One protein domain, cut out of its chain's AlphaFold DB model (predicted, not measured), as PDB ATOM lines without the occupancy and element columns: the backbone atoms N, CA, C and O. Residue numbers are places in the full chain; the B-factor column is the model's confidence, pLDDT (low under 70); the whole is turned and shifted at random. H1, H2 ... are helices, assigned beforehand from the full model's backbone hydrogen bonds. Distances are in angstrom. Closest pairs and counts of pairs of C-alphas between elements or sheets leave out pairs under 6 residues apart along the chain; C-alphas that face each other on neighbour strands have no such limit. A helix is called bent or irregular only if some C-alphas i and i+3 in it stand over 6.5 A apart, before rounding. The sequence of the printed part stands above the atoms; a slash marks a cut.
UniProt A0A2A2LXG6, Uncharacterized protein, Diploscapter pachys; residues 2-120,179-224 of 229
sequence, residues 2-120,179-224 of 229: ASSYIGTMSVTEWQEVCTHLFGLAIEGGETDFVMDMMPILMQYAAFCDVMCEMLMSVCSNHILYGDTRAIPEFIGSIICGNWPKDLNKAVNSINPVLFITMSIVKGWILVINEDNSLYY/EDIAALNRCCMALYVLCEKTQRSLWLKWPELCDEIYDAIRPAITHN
ATOM      1  N   ALA A   2     -11.302  -1.820  99.003       53.19
ATOM      2  CA  ALA A   2     -10.097  -2.587  99.393       53.19
ATOM      3  C   ALA A   2     -10.383  -3.907 100.159       53.19
ATOM      4  O   ALA A   2      -9.845  -4.951  99.807       53.19
ATOM      5  N   SER A   3     -11.308  -3.890 101.129       58.06
ATOM      6  CA  SER A   3     -11.665  -5.074 101.934       58.06
ATOM      7  C   SER A   3     -12.210  -6.277 101.145       58.06
ATOM      8  O   SER A   3     -12.139  -7.386 101.665       58.06
ATOM      9  N   SER A   4     -12.737  -6.109  99.922       62.56
ATOM     10  CA  SER A   4     -13.193  -7.259  99.119       62.56
ATOM     11  C   SER A   4     -12.054  -7.984  98.406       62.56
ATOM     12  O   SER A   4     -12.216  -9.154  98.097       62.56
ATOM     13  N   TYR A   5     -10.929  -7.311  98.146       73.19
ATOM     14  CA  TYR A   5      -9.764  -7.919  97.495       73.19
ATOM     15  C   TYR A   5      -8.906  -8.710  98.486       73.19
ATOM     16  O   TYR A   5      -8.472  -9.815  98.172       73.19
ATOM     17  N   ILE A   6      -8.729  -8.190  99.705       79.31
ATOM     18  CA  ILE A   6      -7.964  -8.875 100.759       79.31
ATOM     19  C   ILE A   6      -8.638 -10.207 101.135       79.31
ATOM     20  O   ILE A   6      -7.982 -11.239 101.218       79.31
ATOM     21  N   GLY A   7      -9.971 -10.225 101.245       77.56
ATOM     22  CA  GLY A   7     -10.732 -11.457 101.495       77.56
ATOM     23  C   GLY A   7     -10.712 -12.492 100.360       77.56
ATOM     24  O   GLY A   7     -11.225 -13.589 100.554       77.56
ATOM     25  N   THR A   8     -10.143 -12.165  99.193       86.19
ATOM     26  CA  THR A   8      -9.977 -13.086  98.053       86.19
ATOM     27  C   THR A   8      -8.529 -13.524  97.819       86.19
ATOM     28  O   THR A   8      -8.278 -14.242  96.855       86.19
ATOM     29  N   MET A   9      -7.586 -13.108  98.673       91.50
ATOM     30  CA  MET A   9      -6.179 -13.505  98.567       91.50
ATOM     31  C   MET A   9      -6.008 -15.012  98.791       91.50
ATOM     32  O   MET A   9      -6.594 -15.603  99.703       91.50
ATOM     33  N   SER A  10      -5.191 -15.624  97.939       93.62
ATOM     34  CA  SER A  10      -4.776 -17.022  98.013       93.62
ATOM     35  C   SER A  10      -3.815 -17.278  99.178       93.62
ATOM     36  O   SER A  10      -3.212 -16.360  99.731       93.62
ATOM     37  N   VAL A  11      -3.627 -18.554  99.533       93.25
ATOM     38  CA  VAL A  11      -2.679 -18.968 100.586       93.25
ATOM     39  C   VAL A  11      -1.255 -18.484 100.285       93.25
ATOM     40  O   VAL A  11      -0.565 -18.041 101.195       93.25
ATOM     41  N   THR A  12      -0.829 -18.489  99.018       95.38
ATOM     42  CA  THR A  12       0.506 -18.010  98.616       95.38
ATOM     43  C   THR A  12       0.657 -16.499  98.793       95.38
ATOM     44  O   THR A  12       1.663 -16.051  99.332       95.38
ATOM     45  N   GLU A  13      -0.358 -15.708  98.443       96.12
ATOM     46  CA  GLU A  13      -0.344 -14.260  98.709       96.12
ATOM     47  C   GLU A  13      -0.349 -13.967 100.223       96.12
ATOM     48  O   GLU A  13       0.320 -13.041 100.682       96.12
ATOM     49  N   TRP A  14      -1.036 -14.784 101.030       96.69
ATOM     50  CA  TRP A  14      -0.954 -14.697 102.492       96.69
ATOM     51  C   TRP A  14       0.421 -15.091 103.044       96.69
ATOM     52  O   TRP A  14       0.883 -14.459 103.995       96.69
ATOM     53  N   GLN A  15       1.102 -16.071 102.446       96.88
ATOM     54  CA  GLN A  15       2.484 -16.437 102.784       96.88
ATOM     55  C   GLN A  15       3.458 -15.294 102.476       96.88
ATOM     56  O   GLN A  15       4.317 -14.995 103.304       96.88
ATOM     57  N   GLU A  16       3.297 -14.598 101.347       97.19
ATOM     58  CA  GLU A  16       4.080 -13.397 101.022       97.19
ATOM     59  C   GLU A  16       3.829 -12.267 102.034       97.19
ATOM     60  O   GLU A  16       4.782 -11.718 102.592       97.19
ATOM     61  N   VAL A  17       2.561 -11.968 102.359       96.62
ATOM     62  CA  VAL A  17       2.204 -10.970 103.389       96.62
ATOM     63  C   VAL A  17       2.831 -11.313 104.739       96.62
ATOM     64  O   VAL A  17       3.470 -10.456 105.350       96.62
ATOM     65  N   CYS A  18       2.686 -12.553 105.209       97.12
ATOM     66  CA  CYS A  18       3.241 -12.965 106.495       97.12
ATOM     67  C   CYS A  18       4.776 -12.917 106.474       97.12
ATOM     68  O   CYS A  18       5.371 -12.394 107.411       97.12
ATOM     69  N   THR A  19       5.425 -13.335 105.383       96.75
ATOM     70  CA  THR A  19       6.885 -13.215 105.206       96.75
ATOM     71  C   THR A  19       7.360 -11.768 105.328       96.75
ATOM     72  O   THR A  19       8.327 -11.497 106.042       96.75
ATOM     73  N   HIS A  20       6.652 -10.818 104.712       96.94
ATOM     74  CA  HIS A  20       6.971  -9.399 104.849       96.94
ATOM     75  C   HIS A  20       6.739  -8.862 106.268       96.94
ATOM     76  O   HIS A  20       7.570  -8.100 106.756       96.94
ATOM     77  N   LEU A  21       5.672  -9.275 106.961       97.12
ATOM     78  CA  LEU A  21       5.430  -8.881 108.356       97.12
ATOM     79  C   LEU A  21       6.506  -9.426 109.307       97.12
ATOM     80  O   LEU A  21       6.984  -8.688 110.164       97.12
ATOM     81  N   PHE A  22       6.936 -10.678 109.132       95.38
ATOM     82  CA  PHE A  22       8.053 -11.249 109.892       95.38
ATOM     83  C   PHE A  22       9.356 -10.484 109.637       95.38
ATOM     84  O   PHE A  22      10.035 -10.117 110.592       95.38
ATOM     85  N   GLY A  23       9.680 -10.186 108.373       94.75
ATOM     86  CA  GLY A  23      10.851  -9.376 108.026       94.75
ATOM     87  C   GLY A  23      10.807  -7.984 108.667       94.75
ATOM     88  O   GLY A  23      11.787  -7.550 109.265       94.75
ATOM     89  N   LEU A  24       9.656  -7.306 108.633       96.38
ATOM     90  CA  LEU A  24       9.477  -6.001 109.280       96.38
ATOM     91  C   LEU A  24       9.655  -6.067 110.801       96.38
ATOM     92  O   LEU A  24      10.394  -5.252 111.349       96.38
ATOM     93  N   ALA A  25       9.027  -7.031 111.479       95.44
ATOM     94  CA  ALA A  25       9.107  -7.146 112.933       95.44
ATOM     95  C   ALA A  25      10.511  -7.537 113.420       95.44
ATOM     96  O   ALA A  25      11.059  -6.889 114.310       95.44
ATOM     97  N   ILE A  26      11.085  -8.588 112.826       93.12
ATOM     98  CA  ILE A  26      12.276  -9.278 113.336       93.12
ATOM     99  C   ILE A  26      13.579  -8.670 112.799       93.12
ATOM    100  O   ILE A  26      14.569  -8.609 113.524       93.12
ATOM    101  N   GLU A  27      13.598  -8.232 111.538       90.12
ATOM    102  CA  GLU A  27      14.808  -7.723 110.869       90.12
ATOM    103  C   GLU A  27      14.760  -6.197 110.696       90.12
ATOM    104  O   GLU A  27      15.781  -5.526 110.829       90.12
ATOM    105  N   GLY A  28      13.571  -5.636 110.444       88.00
ATOM    106  CA  GLY A  28      13.344  -4.193 110.330       88.00
ATOM    107  C   GLY A  28      13.177  -3.458 111.664       88.00
ATOM    108  O   GLY A  28      13.323  -2.240 111.698       88.00
ATOM    109  N   GLY A  29      12.876  -4.169 112.758       87.88
ATOM    110  CA  GLY A  29      12.576  -3.577 114.069       87.88
ATOM    111  C   GLY A  29      11.193  -2.915 114.176       87.88
ATOM    112  O   GLY A  29      10.838  -2.407 115.237       87.88
ATOM    113  N   GLU A  30      10.374  -2.971 113.124       94.94
ATOM    114  CA  GLU A  30       9.036  -2.367 113.016       94.94
ATOM    115  C   GLU A  30       7.959  -3.237 113.700       94.94
ATOM    116  O   GLU A  30       6.859  -3.449 113.184       94.94
ATOM    117  N   THR A  31       8.281  -3.792 114.874       94.62
ATOM    118  CA  THR A  31       7.396  -4.715 115.606       94.62
ATOM    119  C   THR A  31       6.086  -4.042 116.024       94.62
ATOM    120  O   THR A  31       5.030  -4.653 115.869       94.62
ATOM    121  N   ASP A  32       6.118  -2.783 116.473       94.25
ATOM    122  CA  ASP A  32       4.904  -2.043 116.856       94.25
ATOM    123  C   ASP A  32       3.926  -1.905 115.674       94.25
ATOM    124  O   ASP A  32       2.739  -2.197 115.813       94.25
ATOM    125  N   PHE A  33       4.431  -1.565 114.480       95.81
ATOM    126  CA  PHE A  33       3.627  -1.496 113.256       95.81
ATOM    127  C   PHE A  33       2.995  -2.851 112.904       95.81
ATOM    128  O   PHE A  33       1.815  -2.921 112.560       95.81
ATOM    129  N   VAL A  34       3.760  -3.942 113.009       97.00
ATOM    130  CA  VAL A  34       3.245  -5.294 112.745       97.00
ATOM    131  C   VAL A  34       2.165  -5.673 113.762       97.00
ATOM    132  O   VAL A  34       1.121  -6.197 113.371       97.00
ATOM    133  N   MET A  35       2.357  -5.346 115.042       96.25
ATOM    134  CA  MET A  35       1.369  -5.588 116.097       96.25
ATOM    135  C   MET A  35       0.083  -4.768 115.919       96.25
ATOM    136  O   MET A  35      -0.997  -5.298 116.181       96.25
ATOM    137  N   ASP A  36       0.164  -3.536 115.409       96.25
ATOM    138  CA  ASP A  36      -1.008  -2.725 115.045       96.25
ATOM    139  C   ASP A  36      -1.768  -3.292 113.827       96.25
ATOM    140  O   ASP A  36      -2.993  -3.169 113.739       96.25
ATOM    141  N   MET A  37      -1.071  -3.951 112.893       96.06
ATOM    142  CA  MET A  37      -1.693  -4.603 111.730       96.06
ATOM    143  C   MET A  37      -2.364  -5.942 112.071       96.06
ATOM    144  O   MET A  37      -3.375  -6.284 111.451       96.06
ATOM    145  N   MET A  38      -1.851  -6.694 113.054       96.12
ATOM    146  CA  MET A  38      -2.349  -8.037 113.405       96.12
ATOM    147  C   MET A  38      -3.881  -8.102 113.591       96.12
ATOM    148  O   MET A  38      -4.506  -8.912 112.904       96.12
ATOM    149  N   PRO A  39      -4.543  -7.247 114.404       95.50
ATOM    150  CA  PRO A  39      -6.000  -7.293 114.567       95.50
ATOM    151  C   PRO A  39      -6.798  -7.079 113.273       95.50
ATOM    152  O   PRO A  39      -7.884  -7.634 113.127       95.50
ATOM    153  N   ILE A  40      -6.270  -6.285 112.335       94.62
ATOM    154  CA  ILE A  40      -6.924  -5.977 111.052       94.62
ATOM    155  C   ILE A  40      -6.840  -7.178 110.101       94.62
ATOM    156  O   ILE A  40      -7.750  -7.410 109.306       94.62
ATOM    157  N   LEU A  41      -5.750  -7.945 110.169       95.75
ATOM    158  CA  LEU A  41      -5.510  -9.102 109.306       95.75
ATOM    159  C   LEU A  41      -6.121 -10.392 109.874       95.75
ATOM    160  O   LEU A  41      -6.612 -11.227 109.116       95.75
ATOM    161  N   MET A  42      -6.206 -10.524 111.199       95.38
ATOM    162  CA  MET A  42      -6.800 -11.687 111.872       95.38
ATOM    163  C   MET A  42      -8.298 -11.900 111.607       95.38
ATOM    164  O   MET A  42      -8.826 -12.971 111.906       95.38
ATOM    165  N   GLN A  43      -8.994 -10.930 111.007       93.50
ATOM    166  CA  GLN A  43     -10.366 -11.130 110.526       93.50
ATOM    167  C   GLN A  43     -10.459 -12.120 109.343       93.50
ATOM    168  O   GLN A  43     -11.557 -12.553 108.993       93.50
ATOM    169  N   TYR A  44      -9.331 -12.476 108.714       95.00
ATOM    170  CA  TYR A  44      -9.249 -13.452 107.628       95.00
ATOM    171  C   TYR A  44      -8.650 -14.768 108.148       95.00
ATOM    172  O   TYR A  44      -7.477 -14.824 108.505       95.00
ATOM    173  N   ALA A  45      -9.433 -15.852 108.159       93.88
ATOM    174  CA  ALA A  45      -8.986 -17.144 108.704       93.88
ATOM    175  C   ALA A  45      -7.699 -17.673 108.036       93.88
ATOM    176  O   ALA A  45      -6.773 -18.070 108.733       93.88
ATOM    177  N   ALA A  46      -7.590 -17.559 106.706       94.81
ATOM    178  CA  ALA A  46      -6.401 -17.982 105.962       94.81
ATOM    179  C   ALA A  46      -5.117 -17.224 106.363       94.81
ATOM    180  O   ALA A  46      -4.033 -17.799 106.312       94.81
ATOM    181  N   PHE A  47      -5.226 -15.960 106.796       96.69
ATOM    182  CA  PHE A  47      -4.094 -15.235 107.378       96.69
ATOM    183  C   PHE A  47      -3.697 -15.838 108.726       96.69
ATOM    184  O   PHE A  47      -2.515 -16.068 108.958       96.69
ATOM    185  N   CYS A  48      -4.669 -16.118 109.603       97.19
ATOM    186  CA  CYS A  48      -4.405 -16.736 110.903       97.19
ATOM    187  C   CYS A  48      -3.707 -18.091 110.760       97.19
ATOM    188  O   CYS A  48      -2.727 -18.324 111.463       97.19
ATOM    189  N   ASP A  49      -4.167 -18.945 109.843       96.88
ATOM    190  CA  ASP A  49      -3.579 -20.267 109.601       96.88
ATOM    191  C   ASP A  49      -2.105 -20.141 109.169       96.88
ATOM    192  O   ASP A  49      -1.213 -20.665 109.838       96.88
ATOM    193  N   VAL A  50      -1.831 -19.343 108.126       98.00
ATOM    194  CA  VAL A  50      -0.467 -19.099 107.617       98.00
ATOM    195  C   VAL A  50       0.430 -18.434 108.668       98.00
ATOM    196  O   VAL A  50       1.583 -18.826 108.835       98.00
ATOM    197  N   MET A  51      -0.087 -17.453 109.410       97.75
ATOM    198  CA  MET A  51       0.641 -16.779 110.489       97.75
ATOM    199  C   MET A  51       1.039 -17.765 111.597       97.75
ATOM    200  O   MET A  51       2.171 -17.728 112.079       97.75
ATOM    201  N   CYS A  52       0.145 -18.685 111.974       98.25
ATOM    202  CA  CYS A  52       0.436 -19.703 112.981       98.25
ATOM    203  C   CYS A  52       1.463 -20.732 112.485       98.25
ATOM    204  O   CYS A  52       2.385 -21.069 113.229       98.25
ATOM    205  N   GLU A  53       1.352 -21.193 111.234       98.00
ATOM    206  CA  GLU A  53       2.352 -22.068 110.603       98.00
ATOM    207  C   GLU A  53       3.739 -21.413 110.555       98.00
ATOM    208  O   GLU A  53       4.741 -22.045 110.903       98.00
ATOM    209  N   MET A  54       3.808 -20.129 110.193       97.25
ATOM    210  CA  MET A  54       5.063 -19.379 110.169       97.25
ATOM    211  C   MET A  54       5.649 -19.162 111.566       97.25
ATOM    212  O   MET A  54       6.853 -19.345 111.733       97.25
ATOM    213  N   LEU A  55       4.832 -18.847 112.579       97.88
ATOM    214  CA  LEU A  55       5.295 -18.730 113.969       97.88
ATOM    215  C   LEU A  55       5.918 -20.037 114.467       97.88
ATOM    216  O   LEU A  55       7.021 -20.008 115.014       97.88
ATOM    217  N   MET A  56       5.253 -21.173 114.229       97.31
ATOM    218  CA  MET A  56       5.798 -22.490 114.567       97.31
ATOM    219  C   MET A  56       7.113 -22.752 113.829       97.31
ATOM    220  O   MET A  56       8.114 -23.051 114.471       97.31
ATOM    221  N   SER A  57       7.144 -22.569 112.505       96.25
ATOM    222  CA  SER A  57       8.332 -22.818 111.676       96.25
ATOM    223  C   SER A  57       9.540 -21.973 112.100       96.25
ATOM    224  O   SER A  57      10.625 -22.506 112.336       96.25
ATOM    225  N   VAL A  58       9.359 -20.659 112.274       95.94
ATOM    226  CA  VAL A  58      10.434 -19.741 112.680       95.94
ATOM    227  C   VAL A  58      10.951 -20.071 114.084       95.94
ATOM    228  O   VAL A  58      12.164 -20.134 114.284       95.94
ATOM    229  N   CYS A  59      10.069 -20.367 115.042       96.81
ATOM    230  CA  CYS A  59      10.488 -20.728 116.401       96.81
ATOM    231  C   CYS A  59      11.144 -22.113 116.475       96.81
ATOM    232  O   CYS A  59      12.106 -22.291 117.221       96.81
ATOM    233  N   SER A  60      10.687 -23.087 115.685       96.00
ATOM    234  CA  SER A  60      11.362 -24.382 115.563       96.00
ATOM    235  C   SER A  60      12.756 -24.226 114.959       96.00
ATOM    236  O   SER A  60      13.699 -24.823 115.467       96.00
ATOM    237  N   ASN A  61      12.929 -23.377 113.941       95.56
ATOM    238  CA  ASN A  61      14.242 -23.118 113.345       95.56
ATOM    239  C   ASN A  61      15.200 -22.396 114.313       95.56
ATOM    240  O   ASN A  61      16.390 -22.714 114.338       95.56
ATOM    241  N   HIS A  62      14.689 -21.490 115.155       95.50
ATOM    242  CA  HIS A  62      15.447 -20.877 116.251       95.50
ATOM    243  C   HIS A  62      16.021 -21.928 117.211       95.50
ATOM    244  O   HIS A  62      17.227 -21.950 117.451       95.50
ATOM    245  N   ILE A  63      15.185 -22.853 117.691       95.81
ATOM    246  CA  ILE A  63      15.606 -23.874 118.659       95.81
ATOM    247  C   ILE A  63      16.446 -24.991 118.024       95.81
ATOM    248  O   ILE A  63      17.436 -25.409 118.617       95.81
ATOM    249  N   LEU A  64      16.114 -25.467 116.821       94.19
ATOM    250  CA  LEU A  64      16.797 -26.615 116.202       94.19
ATOM    251  C   LEU A  64      18.082 -26.230 115.460       94.19
ATOM    252  O   LEU A  64      19.069 -26.961 115.531       94.19
ATOM    253  N   TYR A  65      18.112 -25.066 114.804       93.56
ATOM    254  CA  TYR A  65      19.233 -24.655 113.946       93.56
ATOM    255  C   TYR A  65      19.975 -23.403 114.435       93.56
ATOM    256  O   TYR A  65      20.983 -23.033 113.840       93.56
ATOM    257  N   GLY A  66      19.529 -22.773 115.528       90.12
ATOM    258  CA  GLY A  66      20.213 -21.622 116.123       90.12
ATOM    259  C   GLY A  66      20.067 -20.325 115.322       90.12
ATOM    260  O   GLY A  66      21.019 -19.555 115.242       90.12
ATOM    261  N   ASP A  67      18.900 -20.085 114.713       89.81
ATOM    262  CA  ASP A  67      18.584 -18.817 114.036       89.81
ATOM    263  C   ASP A  67      18.771 -17.628 114.998       89.81
ATOM    264  O   ASP A  67      18.037 -17.495 115.973       89.81
ATOM    265  N   THR A  68      19.755 -16.762 114.744       87.12
ATOM    266  CA  THR A  68      20.155 -15.688 115.672       87.12
ATOM    267  C   THR A  68      19.312 -14.413 115.560       87.12
ATOM    268  O   THR A  68      19.704 -13.372 116.088       87.12
ATOM    269  N   ARG A  69      18.205 -14.440 114.814       91.75
ATOM    270  CA  ARG A  69      17.299 -13.295 114.672       91.75
ATOM    271  C   ARG A  69      16.501 -13.032 115.961       91.75
ATOM    272  O   ARG A  69      16.390 -13.908 116.815       91.75
ATOM    273  N   ALA A  70      15.907 -11.837 116.068       92.75
ATOM    274  CA  ALA A  70      15.153 -11.340 117.232       92.75
ATOM    275  C   ALA A  70      13.767 -12.009 117.421       92.75
ATOM    276  O   ALA A  70      12.723 -11.362 117.541       92.75
ATOM    277  N   ILE A  71      13.743 -13.341 117.358       95.94
ATOM    278  CA  ILE A  71      12.544 -14.177 117.419       95.94
ATOM    279  C   ILE A  71      11.936 -14.154 118.833       95.94
ATOM    280  O   ILE A  71      10.733 -13.899 118.932       95.94
ATOM    281  N   PRO A  72      12.697 -14.334 119.936       96.56
ATOM    282  CA  PRO A  72      12.126 -14.268 121.282       96.56
ATOM    283  C   PRO A  72      11.533 -12.895 121.628       96.56
ATOM    284  O   PRO A  72      10.514 -12.820 122.315       96.56
ATOM    285  N   GLU A  73      12.110 -11.807 121.110       95.38
ATOM    286  CA  GLU A  73      11.590 -10.445 121.258       95.38
ATOM    287  C   GLU A  73      10.237 -10.257 120.560       95.38
ATOM    288  O   GLU A  73       9.312  -9.675 121.139       95.38
ATOM    289  N   PHE A  74      10.087 -10.788 119.343       96.56
ATOM    290  CA  PHE A  74       8.822 -10.739 118.613       96.56
ATOM    291  C   PHE A  74       7.744 -11.603 119.287       96.56
ATOM    292  O   PHE A  74       6.623 -11.139 119.498       96.56
ATOM    293  N   ILE A  75       8.096 -12.813 119.734       97.81
ATOM    294  CA  ILE A  75       7.216 -13.699 120.519       97.81
ATOM    295  C   ILE A  75       6.764 -13.018 121.819       97.81
ATOM    296  O   ILE A  75       5.571 -13.004 122.139       97.81
ATOM    297  N   GLY A  76       7.687 -12.367 122.532       96.81
ATOM    298  CA  GLY A  76       7.377 -11.548 123.700       96.81
ATOM    299  C   GLY A  76       6.410 -10.403 123.383       96.81
ATOM    300  O   GLY A  76       5.460 -10.172 124.132       96.81
ATOM    301  N   SER A  77       6.601  -9.728 122.248       96.56
ATOM    302  CA  SER A  77       5.745  -8.628 121.780       96.56
ATOM    303  C   SER A  77       4.330  -9.089 121.418       96.56
ATOM    304  O   SER A  77       3.364  -8.396 121.737       96.56
ATOM    305  N   ILE A  78       4.176 -10.291 120.855       97.81
ATOM    306  CA  ILE A  78       2.869 -10.917 120.611       97.81
ATOM    307  C   ILE A  78       2.169 -11.247 121.941       97.81
ATOM    308  O   ILE A  78       1.015 -10.857 122.141       97.81
ATOM    309  N   ILE A  79       2.854 -11.908 122.883       97.56
ATOM    310  CA  ILE A  79       2.293 -12.278 124.201       97.56
ATOM    311  C   ILE A  79       1.899 -11.041 125.012       97.56
ATOM    312  O   ILE A  79       0.825 -10.988 125.618       97.56
ATOM    313  N   CYS A  80       2.759 -10.025 125.009       96.56
ATOM    314  CA  CYS A  80       2.576  -8.792 125.765       96.56
ATOM    315  C   CYS A  80       1.862  -7.685 124.977       96.56
ATOM    316  O   CYS A  80       1.735  -6.571 125.492       96.56
ATOM    317  N   GLY A  81       1.357  -7.978 123.776       94.56
ATOM    318  CA  GLY A  81       0.707  -7.022 122.881       94.56
ATOM    319  C   GLY A  81      -0.534  -6.357 123.479       94.56
ATOM    320  O   GLY A  81      -1.195  -6.884 124.383       94.56
ATOM    321  N   ASN A  82      -0.871  -5.163 122.992       93.94
ATOM    322  CA  ASN A  82      -2.062  -4.418 123.415       93.94
ATOM    323  C   ASN A  82      -3.294  -4.823 122.595       93.94
ATOM    324  O   ASN A  82      -3.936  -4.003 121.945       93.94
ATOM    325  N   TRP A  83      -3.613  -6.117 122.650       96.38
ATOM    326  CA  TRP A  83      -4.733  -6.722 121.939       96.38
ATOM    327  C   TRP A  83      -6.079  -6.036 122.235       96.38
ATOM    328  O   TRP A  83      -6.369  -5.730 123.400       96.38
ATOM    329  N   PRO A  84      -6.946  -5.860 121.217       96.44
ATOM    330  CA  PRO A  84      -8.350  -5.508 121.408       96.44
ATOM    331  C   PRO A  84      -9.054  -6.425 122.419       96.44
ATOM    332  O   PRO A  84      -8.683  -7.584 122.599       96.44
ATOM    333  N   LYS A  85     -10.085  -5.912 123.102       94.75
ATOM    334  CA  LYS A  85     -10.755  -6.605 124.227       94.75
ATOM    335  C   LYS A  85     -11.380  -7.952 123.855       94.75
ATOM    336  O   LYS A  85     -11.582  -8.791 124.725       94.75
ATOM    337  N   ASP A  86     -11.725  -8.117 122.590       95.25
ATOM    338  CA  ASP A  86     -12.265  -9.316 121.962       95.25
ATOM    339  C   ASP A  86     -11.176 -10.301 121.509       95.25
ATOM    340  O   ASP A  86     -11.470 -11.482 121.395       95.25
ATOM    341  N   LEU A  87      -9.923  -9.858 121.351       96.38
ATOM    342  CA  LEU A  87      -8.764 -10.678 120.964       96.38
ATOM    343  C   LEU A  87      -7.756 -10.906 122.110       96.38
ATOM    344  O   LEU A  87      -6.723 -11.540 121.912       96.38
ATOM    345  N   ASN A  88      -8.017 -10.406 123.320       94.88
ATOM    346  CA  ASN A  88      -7.039 -10.397 124.419       94.88
ATOM    347  C   ASN A  88      -6.874 -11.728 125.183       94.88
ATOM    348  O   ASN A  88      -6.216 -11.749 126.223       94.88
ATOM    349  N   LYS A  89      -7.470 -12.828 124.706       95.38
ATOM    350  CA  LYS A  89      -7.403 -14.146 125.353       95.38
ATOM    351  C   LYS A  89      -6.631 -15.132 124.489       95.38
ATOM    352  O   LYS A  89      -6.984 -15.334 123.332       95.38
ATOM    353  N   ALA A  90      -5.656 -15.812 125.088       96.19
ATOM    354  CA  ALA A  90      -4.913 -16.918 124.485       96.19
ATOM    355  C   ALA A  90      -5.792 -18.184 124.383       96.19
ATOM    356  O   ALA A  90      -5.602 -19.160 125.102       96.19
ATOM    357  N   VAL A  91      -6.806 -18.146 123.520       96.50
ATOM    358  CA  VAL A  91      -7.723 -19.257 123.228       96.50
ATOM    359  C   VAL A  91      -7.838 -19.363 121.715       96.50
ATOM    360  O   VAL A  91      -8.131 -18.361 121.069       96.50
ATOM    361  N   ASN A  92      -7.650 -20.558 121.152       96.06
ATOM    362  CA  ASN A  92      -7.564 -20.747 119.699       96.06
ATOM    363  C   ASN A  92      -8.772 -20.184 118.918       96.06
ATOM    364  O   ASN A  92      -8.614 -19.607 117.850       96.06
ATOM    365  N   SER A  93      -9.982 -20.288 119.477       96.06
ATOM    366  CA  SER A  93     -11.218 -19.758 118.879       96.06
ATOM    367  C   SER A  93     -11.441 -18.248 119.064       96.06
ATOM    368  O   SER A  93     -12.477 -17.738 118.645       96.06
ATOM    369  N   ILE A  94     -10.518 -17.547 119.730       96.56
ATOM    370  CA  ILE A  94     -10.590 -16.109 120.031       96.56
ATOM    371  C   ILE A  94      -9.397 -15.384 119.401       96.56
ATOM    372  O   ILE A  94      -9.573 -14.445 118.637       96.56
ATOM    373  N   ASN A  95      -8.182 -15.837 119.708       98.00
ATOM    374  CA  ASN A  95      -6.945 -15.322 119.139       98.00
ATOM    375  C   ASN A  95      -5.990 -16.505 118.878       98.00
ATOM    376  O   ASN A  95      -5.244 -16.894 119.784       98.00
ATOM    377  N   PRO A  96      -6.019 -17.102 117.668       98.12
ATOM    378  CA  PRO A  96      -5.165 -18.240 117.325       98.12
ATOM    379  C   PRO A  96      -3.675 -17.875 117.354       98.12
ATOM    380  O   PRO A  96      -2.871 -18.659 117.845       98.12
ATOM    381  N   VAL A  97      -3.314 -16.652 116.944       98.31
ATOM    382  CA  VAL A  97      -1.929 -16.144 116.925       98.31
ATOM    383  C   VAL A  97      -1.341 -16.070 118.343       98.31
ATOM    384  O   VAL A  97      -0.252 -16.577 118.609       98.31
ATOM    385  N   LEU A  98      -2.080 -15.498 119.294       98.31
ATOM    386  CA  LEU A  98      -1.683 -15.443 120.702       98.31
ATOM    387  C   LEU A  98      -1.698 -16.836 121.352       98.31
ATOM    388  O   LEU A  98      -0.819 -17.143 122.154       98.31
ATOM    389  N   PHE A  99      -2.661 -17.692 120.995       98.44
ATOM    390  CA  PHE A  99      -2.732 -19.070 121.481       98.44
ATOM    391  C   PHE A  99      -1.535 -19.919 121.024       98.44
ATOM    392  O   PHE A  99      -0.936 -20.610 121.851       98.44
ATOM    393  N   ILE A 100      -1.141 -19.853 119.746       98.44
ATOM    394  CA  ILE A 100       0.015 -20.618 119.262       98.44
ATOM    395  C   ILE A 100       1.320 -20.076 119.846       98.44
ATOM    396  O   ILE A 100       2.166 -20.854 120.269       98.44
ATOM    397  N   THR A 101       1.442 -18.756 119.990       98.31
ATOM    398  CA  THR A 101       2.616 -18.113 120.602       98.31
ATOM    399  C   THR A 101       2.774 -18.507 122.074       98.31
ATOM    400  O   THR A 101       3.867 -18.861 122.512       98.31
ATOM    401  N   MET A 102       1.672 -18.545 122.831       97.88
ATOM    402  CA  MET A 102       1.641 -19.081 124.196       97.88
ATOM    403  C   MET A 102       2.047 -20.566 124.238       97.88
ATOM    404  O   MET A 102       2.774 -20.995 125.133       97.88
ATOM    405  N   SER A 103       1.605 -21.349 123.250       98.31
ATOM    406  CA  SER A 103       1.929 -22.776 123.135       98.31
ATOM    407  C   SER A 103       3.408 -23.014 122.797       98.31
ATOM    408  O   SER A 103       4.004 -23.936 123.343       98.31
ATOM    409  N   ILE A 104       4.021 -22.160 121.970       98.44
ATOM    410  CA  ILE A 104       5.459 -22.185 121.650       98.44
ATOM    411  C   ILE A 104       6.297 -21.963 122.916       98.44
ATOM    412  O   ILE A 104       7.184 -22.763 123.205       98.44
ATOM    413  N   VAL A 105       5.972 -20.943 123.719       98.12
ATOM    414  CA  VAL A 105       6.678 -20.671 124.985       98.12
ATOM    415  C   VAL A 105       6.512 -21.824 125.980       98.12
ATOM    416  O   VAL A 105       7.487 -22.236 126.607       98.12
ATOM    417  N   LYS A 106       5.314 -22.420 126.075       97.62
ATOM    418  CA  LYS A 106       5.096 -23.644 126.871       97.62
ATOM    419  C   LYS A 106       5.880 -24.852 126.338       97.62
ATOM    420  O   LYS A 106       6.316 -25.673 127.137       97.62
ATOM    421  N   GLY A 107       6.125 -24.933 125.030       97.25
ATOM    422  CA  GLY A 107       7.034 -25.910 124.425       97.25
ATOM    423  C   GLY A 107       8.491 -25.716 124.857       97.25
ATOM    424  O   GLY A 107       9.142 -26.683 125.240       97.25
ATOM    425  N   TRP A 108       8.991 -24.476 124.881       97.06
ATOM    426  CA  TRP A 108      10.344 -24.176 125.377       97.06
ATOM    427  C   TRP A 108      10.504 -24.521 126.867       97.06
ATOM    428  O   TRP A 108      11.507 -25.114 127.259       97.06
ATOM    429  N   ILE A 109       9.489 -24.215 127.684       96.56
ATOM    430  CA  ILE A 109       9.417 -24.612 129.101       96.56
ATOM    431  C   ILE A 109       9.437 -26.143 129.250       96.56
ATOM    432  O   ILE A 109      10.111 -26.663 130.139       96.56
ATOM    433  N   LEU A 110       8.721 -26.875 128.386       94.62
ATOM    434  CA  LEU A 110       8.669 -28.337 128.428       94.62
ATOM    435  C   LEU A 110      10.043 -28.968 128.164       94.62
ATOM    436  O   LEU A 110      10.461 -29.794 128.967       94.62
ATOM    437  N   VAL A 111      10.768 -28.525 127.128       91.94
ATOM    438  CA  VAL A 111      12.135 -29.005 126.820       91.94
ATOM    439  C   VAL A 111      13.061 -28.859 128.032       91.94
ATOM    440  O   VAL A 111      13.779 -29.790 128.391       91.94
ATOM    441  N   ILE A 112      13.003 -27.709 128.710       91.31
ATOM    442  CA  ILE A 112      13.811 -27.444 129.908       91.31
ATOM    443  C   ILE A 112      13.404 -28.363 131.067       91.31
ATOM    444  O   ILE A 112      14.260 -28.895 131.772       91.31
ATOM    445  N   ASN A 113      12.103 -28.582 131.271       89.81
ATOM    446  CA  ASN A 113      11.595 -29.432 132.349       89.81
ATOM    447  C   ASN A 113      11.858 -30.929 132.128       89.81
ATOM    448  O   ASN A 113      12.133 -31.639 133.099       89.81
ATOM    449  N   GLU A 114      11.798 -31.408 130.886       85.00
ATOM    450  CA  GLU A 114      12.125 -32.792 130.535       85.00
ATOM    451  C   GLU A 114      13.597 -33.089 130.841       85.00
ATOM    452  O   GLU A 114      13.875 -34.037 131.578       85.00
ATOM    453  N   ASP A 115      14.524 -32.235 130.402       75.06
ATOM    454  CA  ASP A 115      15.951 -32.408 130.690       75.06
ATOM    455  C   ASP A 115      16.273 -32.218 132.186       75.06
ATOM    456  O   ASP A 115      16.952 -33.051 132.788       75.06
ATOM    457  N   ASN A 116      15.675 -31.219 132.854       71.69
ATOM    458  CA  ASN A 116      15.759 -31.079 134.314       71.69
ATOM    459  C   ASN A 116      15.363 -32.377 135.038       71.69
ATOM    460  O   ASN A 116      16.013 -32.753 136.014       71.69
ATOM    461  N   SER A 117      14.324 -33.085 134.575       63.72
ATOM    462  CA  SER A 117      13.852 -34.318 135.218       63.72
ATOM    463  C   SER A 117      14.886 -35.454 135.206       63.72
ATOM    464  O   SER A 117      14.918 -36.243 136.154       63.72
ATOM    465  N   LEU A 118      15.784 -35.484 134.211       59.97
ATOM    466  CA  LEU A 118      16.884 -36.453 134.113       59.97
ATOM    467  C   LEU A 118      17.900 -36.265 135.251       59.97
ATOM    468  O   LEU A 118      18.359 -37.235 135.855       59.97
ATOM    469  N   TYR A 119      18.206 -35.014 135.604       51.44
ATOM    470  CA  TYR A 119      19.123 -34.681 136.704       51.44
ATOM    471  C   TYR A 119      18.427 -34.611 138.069       51.44
ATOM    472  O   TYR A 119      19.082 -34.732 139.109       51.44
ATOM    473  N   TYR A 120      17.100 -34.448 138.081       49.88
ATOM    474  CA  TYR A 120      16.283 -34.272 139.278       49.88
ATOM    475  C   TYR A 120      15.428 -35.494 139.637       49.88
ATOM    476  O   TYR A 120      14.326 -35.344 140.168       49.88
ATOM    477  N   GLU A 179      23.077 -32.145 120.180       86.56
ATOM    478  CA  GLU A 179      21.932 -31.428 119.611       86.56
ATOM    479  C   GLU A 179      20.828 -31.176 120.654       86.56
ATOM    480  O   GLU A 179      20.285 -30.070 120.693       86.56
ATOM    481  N   ASP A 180      20.552 -32.135 121.548       86.56
ATOM    482  CA  ASP A 180      19.592 -31.966 122.654       86.56
ATOM    483  C   ASP A 180      20.071 -30.882 123.634       86.56
ATOM    484  O   ASP A 180      19.315 -29.980 124.005       86.56
ATOM    485  N   ILE A 181      21.361 -30.913 123.992       86.62
ATOM    486  CA  ILE A 181      22.007 -29.901 124.842       86.62
ATOM    487  C   ILE A 181      21.974 -28.520 124.168       86.62
ATOM    488  O   ILE A 181      21.712 -27.506 124.822       86.62
ATOM    489  N   ALA A 182      22.211 -28.447 122.857       89.31
ATOM    490  CA  ALA A 182      22.137 -27.190 122.120       89.31
ATOM    491  C   ALA A 182      20.697 -26.644 122.056       89.31
ATOM    492  O   ALA A 182      20.492 -25.442 122.240       89.31
ATOM    493  N   ALA A 183      19.697 -27.505 121.843       91.50
ATOM    494  CA  ALA A 183      18.283 -27.131 121.855       91.50
ATOM    495  C   ALA A 183      17.834 -26.630 123.239       91.50
ATOM    496  O   ALA A 183      17.198 -25.579 123.330       91.50
ATOM    497  N   LEU A 184      18.236 -27.314 124.316       91.38
ATOM    498  CA  LEU A 184      18.021 -26.888 125.702       91.38
ATOM    499  C   LEU A 184      18.573 -25.480 125.956       91.38
ATOM    500  O   LEU A 184      17.843 -24.604 126.419       91.38
ATOM    501  N   ASN A 185      19.849 -25.248 125.627       90.50
ATOM    502  CA  ASN A 185      20.492 -23.946 125.811       90.50
ATOM    503  C   ASN A 185      19.765 -22.837 125.035       90.50
ATOM    504  O   ASN A 185      19.533 -21.754 125.572       90.50
ATOM    505  N   ARG A 186      19.328 -23.115 123.800       94.00
ATOM    506  CA  ARG A 186      18.535 -22.168 123.000       94.00
ATOM    507  C   ARG A 186      17.158 -21.906 123.616       94.00
ATOM    508  O   ARG A 186      16.736 -20.757 123.617       94.00
ATOM    509  N   CYS A 187      16.486 -22.903 124.199       95.38
ATOM    510  CA  CYS A 187      15.237 -22.696 124.947       95.38
ATOM    511  C   CYS A 187      15.455 -21.811 126.187       95.38
ATOM    512  O   CYS A 187      14.697 -20.863 126.397       95.38
ATOM    513  N   CYS A 188      16.508 -22.066 126.975       92.94
ATOM    514  CA  CYS A 188      16.885 -21.229 128.119       92.94
ATOM    515  C   CYS A 188      17.146 -19.776 127.691       92.94
ATOM    516  O   CYS A 188      16.588 -18.848 128.281       92.94
ATOM    517  N   MET A 189      17.934 -19.574 126.630       93.12
ATOM    518  CA  MET A 189      18.247 -18.246 126.101       93.12
ATOM    519  C   MET A 189      17.026 -17.542 125.499       93.12
ATOM    520  O   MET A 189      16.841 -16.350 125.736       93.12
ATOM    521  N   ALA A 190      16.155 -18.257 124.782       96.06
ATOM    522  CA  ALA A 190      14.922 -17.697 124.236       96.06
ATOM    523  C   ALA A 190      13.995 -17.192 125.351       96.06
ATOM    524  O   ALA A 190      13.511 -16.061 125.291       96.06
ATOM    525  N   LEU A 191      13.798 -17.982 126.414       96.12
ATOM    526  CA  LEU A 191      13.013 -17.546 127.571       96.12
ATOM    527  C   LEU A 191      13.683 -16.390 128.326       96.12
ATOM    528  O   LEU A 191      12.989 -15.452 128.715       96.12
ATOM    529  N   TYR A 192      15.012 -16.407 128.485       93.44
ATOM    530  CA  TYR A 192      15.755 -15.293 129.079       93.44
ATOM    531  C   TYR A 192      15.540 -13.987 128.303       93.44
ATOM    532  O   TYR A 192      15.143 -12.991 128.905       93.44
ATOM    533  N   VAL A 193      15.736 -13.988 126.979       94.50
ATOM    534  CA  VAL A 193      15.570 -12.799 126.124       94.50
ATOM    535  C   VAL A 193      14.118 -12.315 126.127       94.50
ATOM    536  O   VAL A 193      13.868 -11.117 126.295       94.50
ATOM    537  N   LEU A 194      13.150 -13.232 126.014       95.56
ATOM    538  CA  LEU A 194      11.723 -12.919 126.097       95.56
ATOM    539  C   LEU A 194      11.395 -12.224 127.421       95.56
ATOM    540  O   LEU A 194      10.781 -11.152 127.422       95.56
ATOM    541  N   CYS A 195      11.831 -12.798 128.545       94.25
ATOM    542  CA  CYS A 195      11.655 -12.199 129.860       94.25
ATOM    543  C   CYS A 195      12.369 -10.851 129.958       94.25
ATOM    544  O   CYS A 195      11.742  -9.897 130.404       94.25
ATOM    545  N   GLU A 196      13.620 -10.724 129.506       93.38
ATOM    546  CA  GLU A 196      14.399  -9.482 129.561       93.38
ATOM    547  C   GLU A 196      13.698  -8.325 128.833       93.38
ATOM    548  O   GLU A 196      13.580  -7.234 129.393       93.38
ATOM    549  N   LYS A 197      13.177  -8.550 127.618       92.94
ATOM    550  CA  LYS A 197      12.509  -7.477 126.863       92.94
ATOM    551  C   LYS A 197      11.114  -7.146 127.382       92.94
ATOM    552  O   LYS A 197      10.662  -6.013 127.231       92.94
ATOM    553  N   THR A 198      10.413  -8.111 127.983       92.38
ATOM    554  CA  THR A 198       8.991  -7.950 128.337       92.38
ATOM    555  C   THR A 198       8.694  -7.833 129.831       92.38
ATOM    556  O   THR A 198       7.552  -7.517 130.163       92.38
ATOM    557  N   GLN A 199       9.687  -8.014 130.717       86.56
ATOM    558  CA  GLN A 199       9.609  -8.113 132.192       86.56
ATOM    559  C   GLN A 199       8.296  -7.614 132.816       86.56
ATOM    560  O   GLN A 199       7.470  -8.393 133.294       86.56
ATOM    561  N   ARG A 200       8.087  -6.290 132.805       91.56
ATOM    562  CA  ARG A 200       6.940  -5.641 133.452       91.56
ATOM    563  C   ARG A 200       5.608  -5.987 132.788       91.56
ATOM    564  O   ARG A 200       4.614  -6.153 133.487       91.56
ATOM    565  N   SER A 201       5.566  -6.046 131.462       94.31
ATOM    566  CA  SER A 201       4.351  -6.365 130.706       94.31
ATOM    567  C   SER A 201       3.973  -7.836 130.857       94.31
ATOM    568  O   SER A 201       2.791  -8.130 131.020       94.31
ATOM    569  N   LEU A 202       4.967  -8.730 130.871       94.88
ATOM    570  CA  LEU A 202       4.780 -10.165 131.065       94.88
ATOM    571  C   LEU A 202       4.185 -10.449 132.443       94.88
ATOM    572  O   LEU A 202       3.101 -11.012 132.528       94.88
ATOM    573  N   TRP A 203       4.820  -9.957 133.509       94.38
ATOM    574  CA  TRP A 203       4.338 -10.155 134.880       94.38
ATOM    575  C   TRP A 203       2.949  -9.540 135.137       94.38
ATOM    576  O   TRP A 203       2.160 -10.096 135.892       94.38
ATOM    577  N   LEU A 204       2.613  -8.414 134.493       94.25
ATOM    578  CA  LEU A 204       1.296  -7.776 134.648       94.25
ATOM    579  C   LEU A 204       0.171  -8.427 133.825       94.25
ATOM    580  O   LEU A 204      -0.992  -8.277 134.197       94.25
ATOM    581  N   LYS A 205       0.481  -9.077 132.694       93.94
ATOM    582  CA  LYS A 205      -0.521  -9.699 131.804       93.94
ATOM    583  C   LYS A 205      -0.645 -11.212 132.001       93.94
ATOM    584  O   LYS A 205      -1.737 -11.741 131.824       93.94
ATOM    585  N   TRP A 206       0.452 -11.873 132.361       95.62
ATOM    586  CA  TRP A 206       0.598 -13.326 132.456       95.62
ATOM    587  C   TRP A 206       1.491 -13.709 133.656       95.62
ATOM    588  O   TRP A 206       2.567 -14.283 133.457       95.62
ATOM    589  N   PRO A 207       1.105 -13.367 134.902       95.31
ATOM    590  CA  PRO A 207       1.915 -13.674 136.081       95.31
ATOM    591  C   PRO A 207       2.180 -15.179 136.220       95.31
ATOM    592  O   PRO A 207       3.315 -15.560 136.482       95.31
ATOM    593  N   GLU A 208       1.194 -16.031 135.924       95.81
ATOM    594  CA  GLU A 208       1.343 -17.489 135.987       95.81
ATOM    595  C   GLU A 208       2.392 -18.006 134.989       95.81
ATOM    596  O   GLU A 208       3.169 -18.895 135.318       95.81
ATOM    597  N   LEU A 209       2.472 -17.416 133.788       95.69
ATOM    598  CA  LEU A 209       3.512 -17.758 132.811       95.69
ATOM    599  C   LEU A 209       4.898 -17.296 133.281       95.69
ATOM    600  O   LEU A 209       5.885 -17.984 133.049       95.69
ATOM    601  N   CYS A 210       4.980 -16.134 133.933       94.56
ATOM    602  CA  CYS A 210       6.229 -15.630 134.502       94.56
ATOM    603  C   CYS A 210       6.767 -16.587 135.583       94.56
ATOM    604  O   CYS A 210       7.957 -16.906 135.584       94.56
ATOM    605  N   ASP A 211       5.876 -17.094 136.439       94.44
ATOM    606  CA  ASP A 211       6.201 -18.090 137.463       94.44
ATOM    607  C   ASP A 211       6.596 -19.442 136.828       94.44
ATOM    608  O   ASP A 211       7.639 -19.992 137.181       94.44
ATOM    609  N   GLU A 212       5.853 -19.937 135.823       95.69
ATOM    610  CA  GLU A 212       6.204 -21.157 135.066       95.69
ATOM    611  C   GLU A 212       7.607 -21.081 134.428       95.69
ATOM    612  O   GLU A 212       8.363 -22.055 134.468       95.69
ATOM    613  N   ILE A 213       7.978 -19.930 133.852       94.94
ATOM    614  CA  ILE A 213       9.311 -19.713 133.267       94.94
ATOM    615  C   ILE A 213      10.388 -19.710 134.358       94.94
ATOM    616  O   ILE A 213      11.442 -20.329 134.187       94.94
ATOM    617  N   TYR A 214      10.139 -19.033 135.483       90.94
ATOM    618  CA  TYR A 214      11.089 -18.970 136.592       90.94
ATOM    619  C   TYR A 214      11.363 -20.356 137.191       90.94
ATOM    620  O   TYR A 214      12.527 -20.721 137.384       90.94
ATOM    621  N   ASP A 215      10.312 -21.141 137.435       91.31
ATOM    622  CA  ASP A 215      10.420 -22.483 138.011       91.31
ATOM    623  C   ASP A 215      11.101 -23.490 137.068       91.31
ATOM    624  O   ASP A 215      11.735 -24.426 137.556       91.31
ATOM    625  N   ALA A 216      11.054 -23.280 135.747       90.75
ATOM    626  CA  ALA A 216      11.779 -24.094 134.768       90.75
ATOM    627  C   ALA A 216      13.264 -23.699 134.635       90.75
ATOM    628  O   ALA A 216      14.150 -24.558 134.695       90.75
ATOM    629  N   ILE A 217      13.563 -22.401 134.489       87.19
ATOM    630  CA  ILE A 217      14.943 -21.912 134.297       87.19
ATOM    631  C   ILE A 217      15.781 -22.102 135.562       87.19
ATOM    632  O   ILE A 217      16.947 -22.484 135.475       87.19
ATOM    633  N   ARG A 218      15.216 -21.835 136.746       85.62
ATOM    634  CA  ARG A 218      15.953 -21.868 138.016       85.62
ATOM    635  C   ARG A 218      16.720 -23.184 138.249       85.62
ATOM    636  O   ARG A 218      17.926 -23.090 138.462       85.62
ATOM    637  N   PRO A 219      16.095 -24.380 138.234       81.31
ATOM    638  CA  PRO A 219      16.821 -25.636 138.407       81.31
ATOM    639  C   PRO A 219      17.805 -25.911 137.265       81.31
ATOM    640  O   PRO A 219      18.877 -26.451 137.537       81.31
ATOM    641  N   ALA A 220      17.496 -25.482 136.035       79.81
ATOM    642  CA  ALA A 220      18.397 -25.636 134.898       79.81
ATOM    643  C   ALA A 220      19.725 -24.905 135.161       79.81
ATOM    644  O   ALA A 220      20.779 -25.534 135.174       79.81
ATOM    645  N   ILE A 221      19.690 -23.618 135.518       76.38
ATOM    646  CA  ILE A 221      20.915 -22.840 135.774       76.38
ATOM    647  C   ILE A 221      21.631 -23.197 137.092       76.38
ATOM    648  O   ILE A 221      22.812 -22.890 137.237       76.38
ATOM    649  N   THR A 222      20.958 -23.812 138.078       76.94
ATOM    650  CA  THR A 222      21.594 -24.162 139.369       76.94
ATOM    651  C   THR A 222      22.078 -25.604 139.479       76.94
ATOM    652  O   THR A 222      22.875 -25.900 140.376       76.94
ATOM    653  N   HIS A 223      21.585 -26.519 138.640       69.25
ATOM    654  CA  HIS A 223      21.838 -27.959 138.784       69.25
ATOM    655  C   HIS A 223      22.242 -28.666 137.493       69.25
ATOM    656  O   HIS A 223      22.899 -29.708 137.574       69.25
ATOM    657  N   ASN A 224      21.902 -28.117 136.327       66.56
ATOM    658  CA  ASN A 224      22.318 -28.683 135.058       66.56
ATOM    659  C   ASN A 224      23.768 -28.286 134.750       66.56
ATOM    660  O   ASN A 224      24.153 -27.128 134.883       66.56
TER     661      ASN A 224
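What this domain is: This is residues 2 to 120 and 179 to 224 of the 229 residues of an uncharacterized protein of Diploscapter pachys (UniProt A0A2A2LXG6). An elongated body of crossing helices is built round the short helix H5, which lies nearest its middle: the hairpin H2-H3 makes one end and the kinked H7 with H8 the other, while the long H4 and H6 run side by side over part of their length and tie the two ends together. The small H1 lies off the first end, touching no helix, and a loop of residues 80 to 95 joins H5 to H6. The printed part has 165 residues with eight named helices, H1 to H8 in order along the chain, and no named strand; the class is all helix. The whole is compact, with a radius of gyration of the C-alphas of 16.4 A, and spans 57 by 32 by 27 A.

Where its parts are: H1 is residues 2 to 6, beginning at C-alpha 2 (-10.097, -2.587, 99.393). H2 is residues 11 to 27, 23.2 A long, and H3 is residues 31 to 41, 15.0 A. H4 is residues 45 to 65, 29.7 A, beginning at C-alpha 45 (-8.986, -17.144, 108.704). H5 is residues 71 to 79, 12.4 A. H6 is residues 96 to 119, 35.2 A. H7 is residues 179 to 205, 33.5 A, with a kink of 89 degrees near residue 198; it is irregular, C-alphas 197 and 200 being 8.8 A apart. H3 is only just irregular, with C-alphas 36 and 39 at 6.8 A. H8 is residues 207 to 223, 24.7 A, ending at C-alpha 223 (21.838, -27.959, 138.784).

How they stand to each other: H5 is the hub, touching H2, H3, H4, H6 and H7. It touches H7 with 16 pairs of C-alphas within 8 A, the closest those of Pro 72 and Leu 194 at 5.0 A. H5 and H4, a helical hairpin, only just touch, with 3 pairs. H2 and H3 form a helical hairpin at a shallow tilt of 23 degrees, opposite ways; their closest C-alphas, of Ala 25 and Thr 31, are 4.0 A apart. H4 and H6 touch at a shallow tilt of 26 degrees, the same way, closest at the C-alphas of Cys 52 and Val 97, 5.8 A. H6 touches H8 at 28 degrees, a shallow tilt, the same way, closest at Asn 113 and Ala 216, C-alphas 5.9 A apart. H1 and H2 are apart. In H1, H2, H4 and H5 every O i to N i+4 pair is within hydrogen-bond range; in H3 it is 5 of 7, in H6 18 of 20, in H7 21 of 23 and in H8 11 of 13.

The domain as a whole: The C-alphas of Ala 2 and Tyr 120 are the two farthest apart, 57.4 A. Residues 121 to 178 are cut out, with C-alphas 120 and 179 20.7 A apart across the cut. Of the links printed whole, H5 to H6 is long and the others are tight. The mean pLDDT of the printed part is 91.7; residues 2 to 4, 117 to 120 and 223 to 224 are under 70.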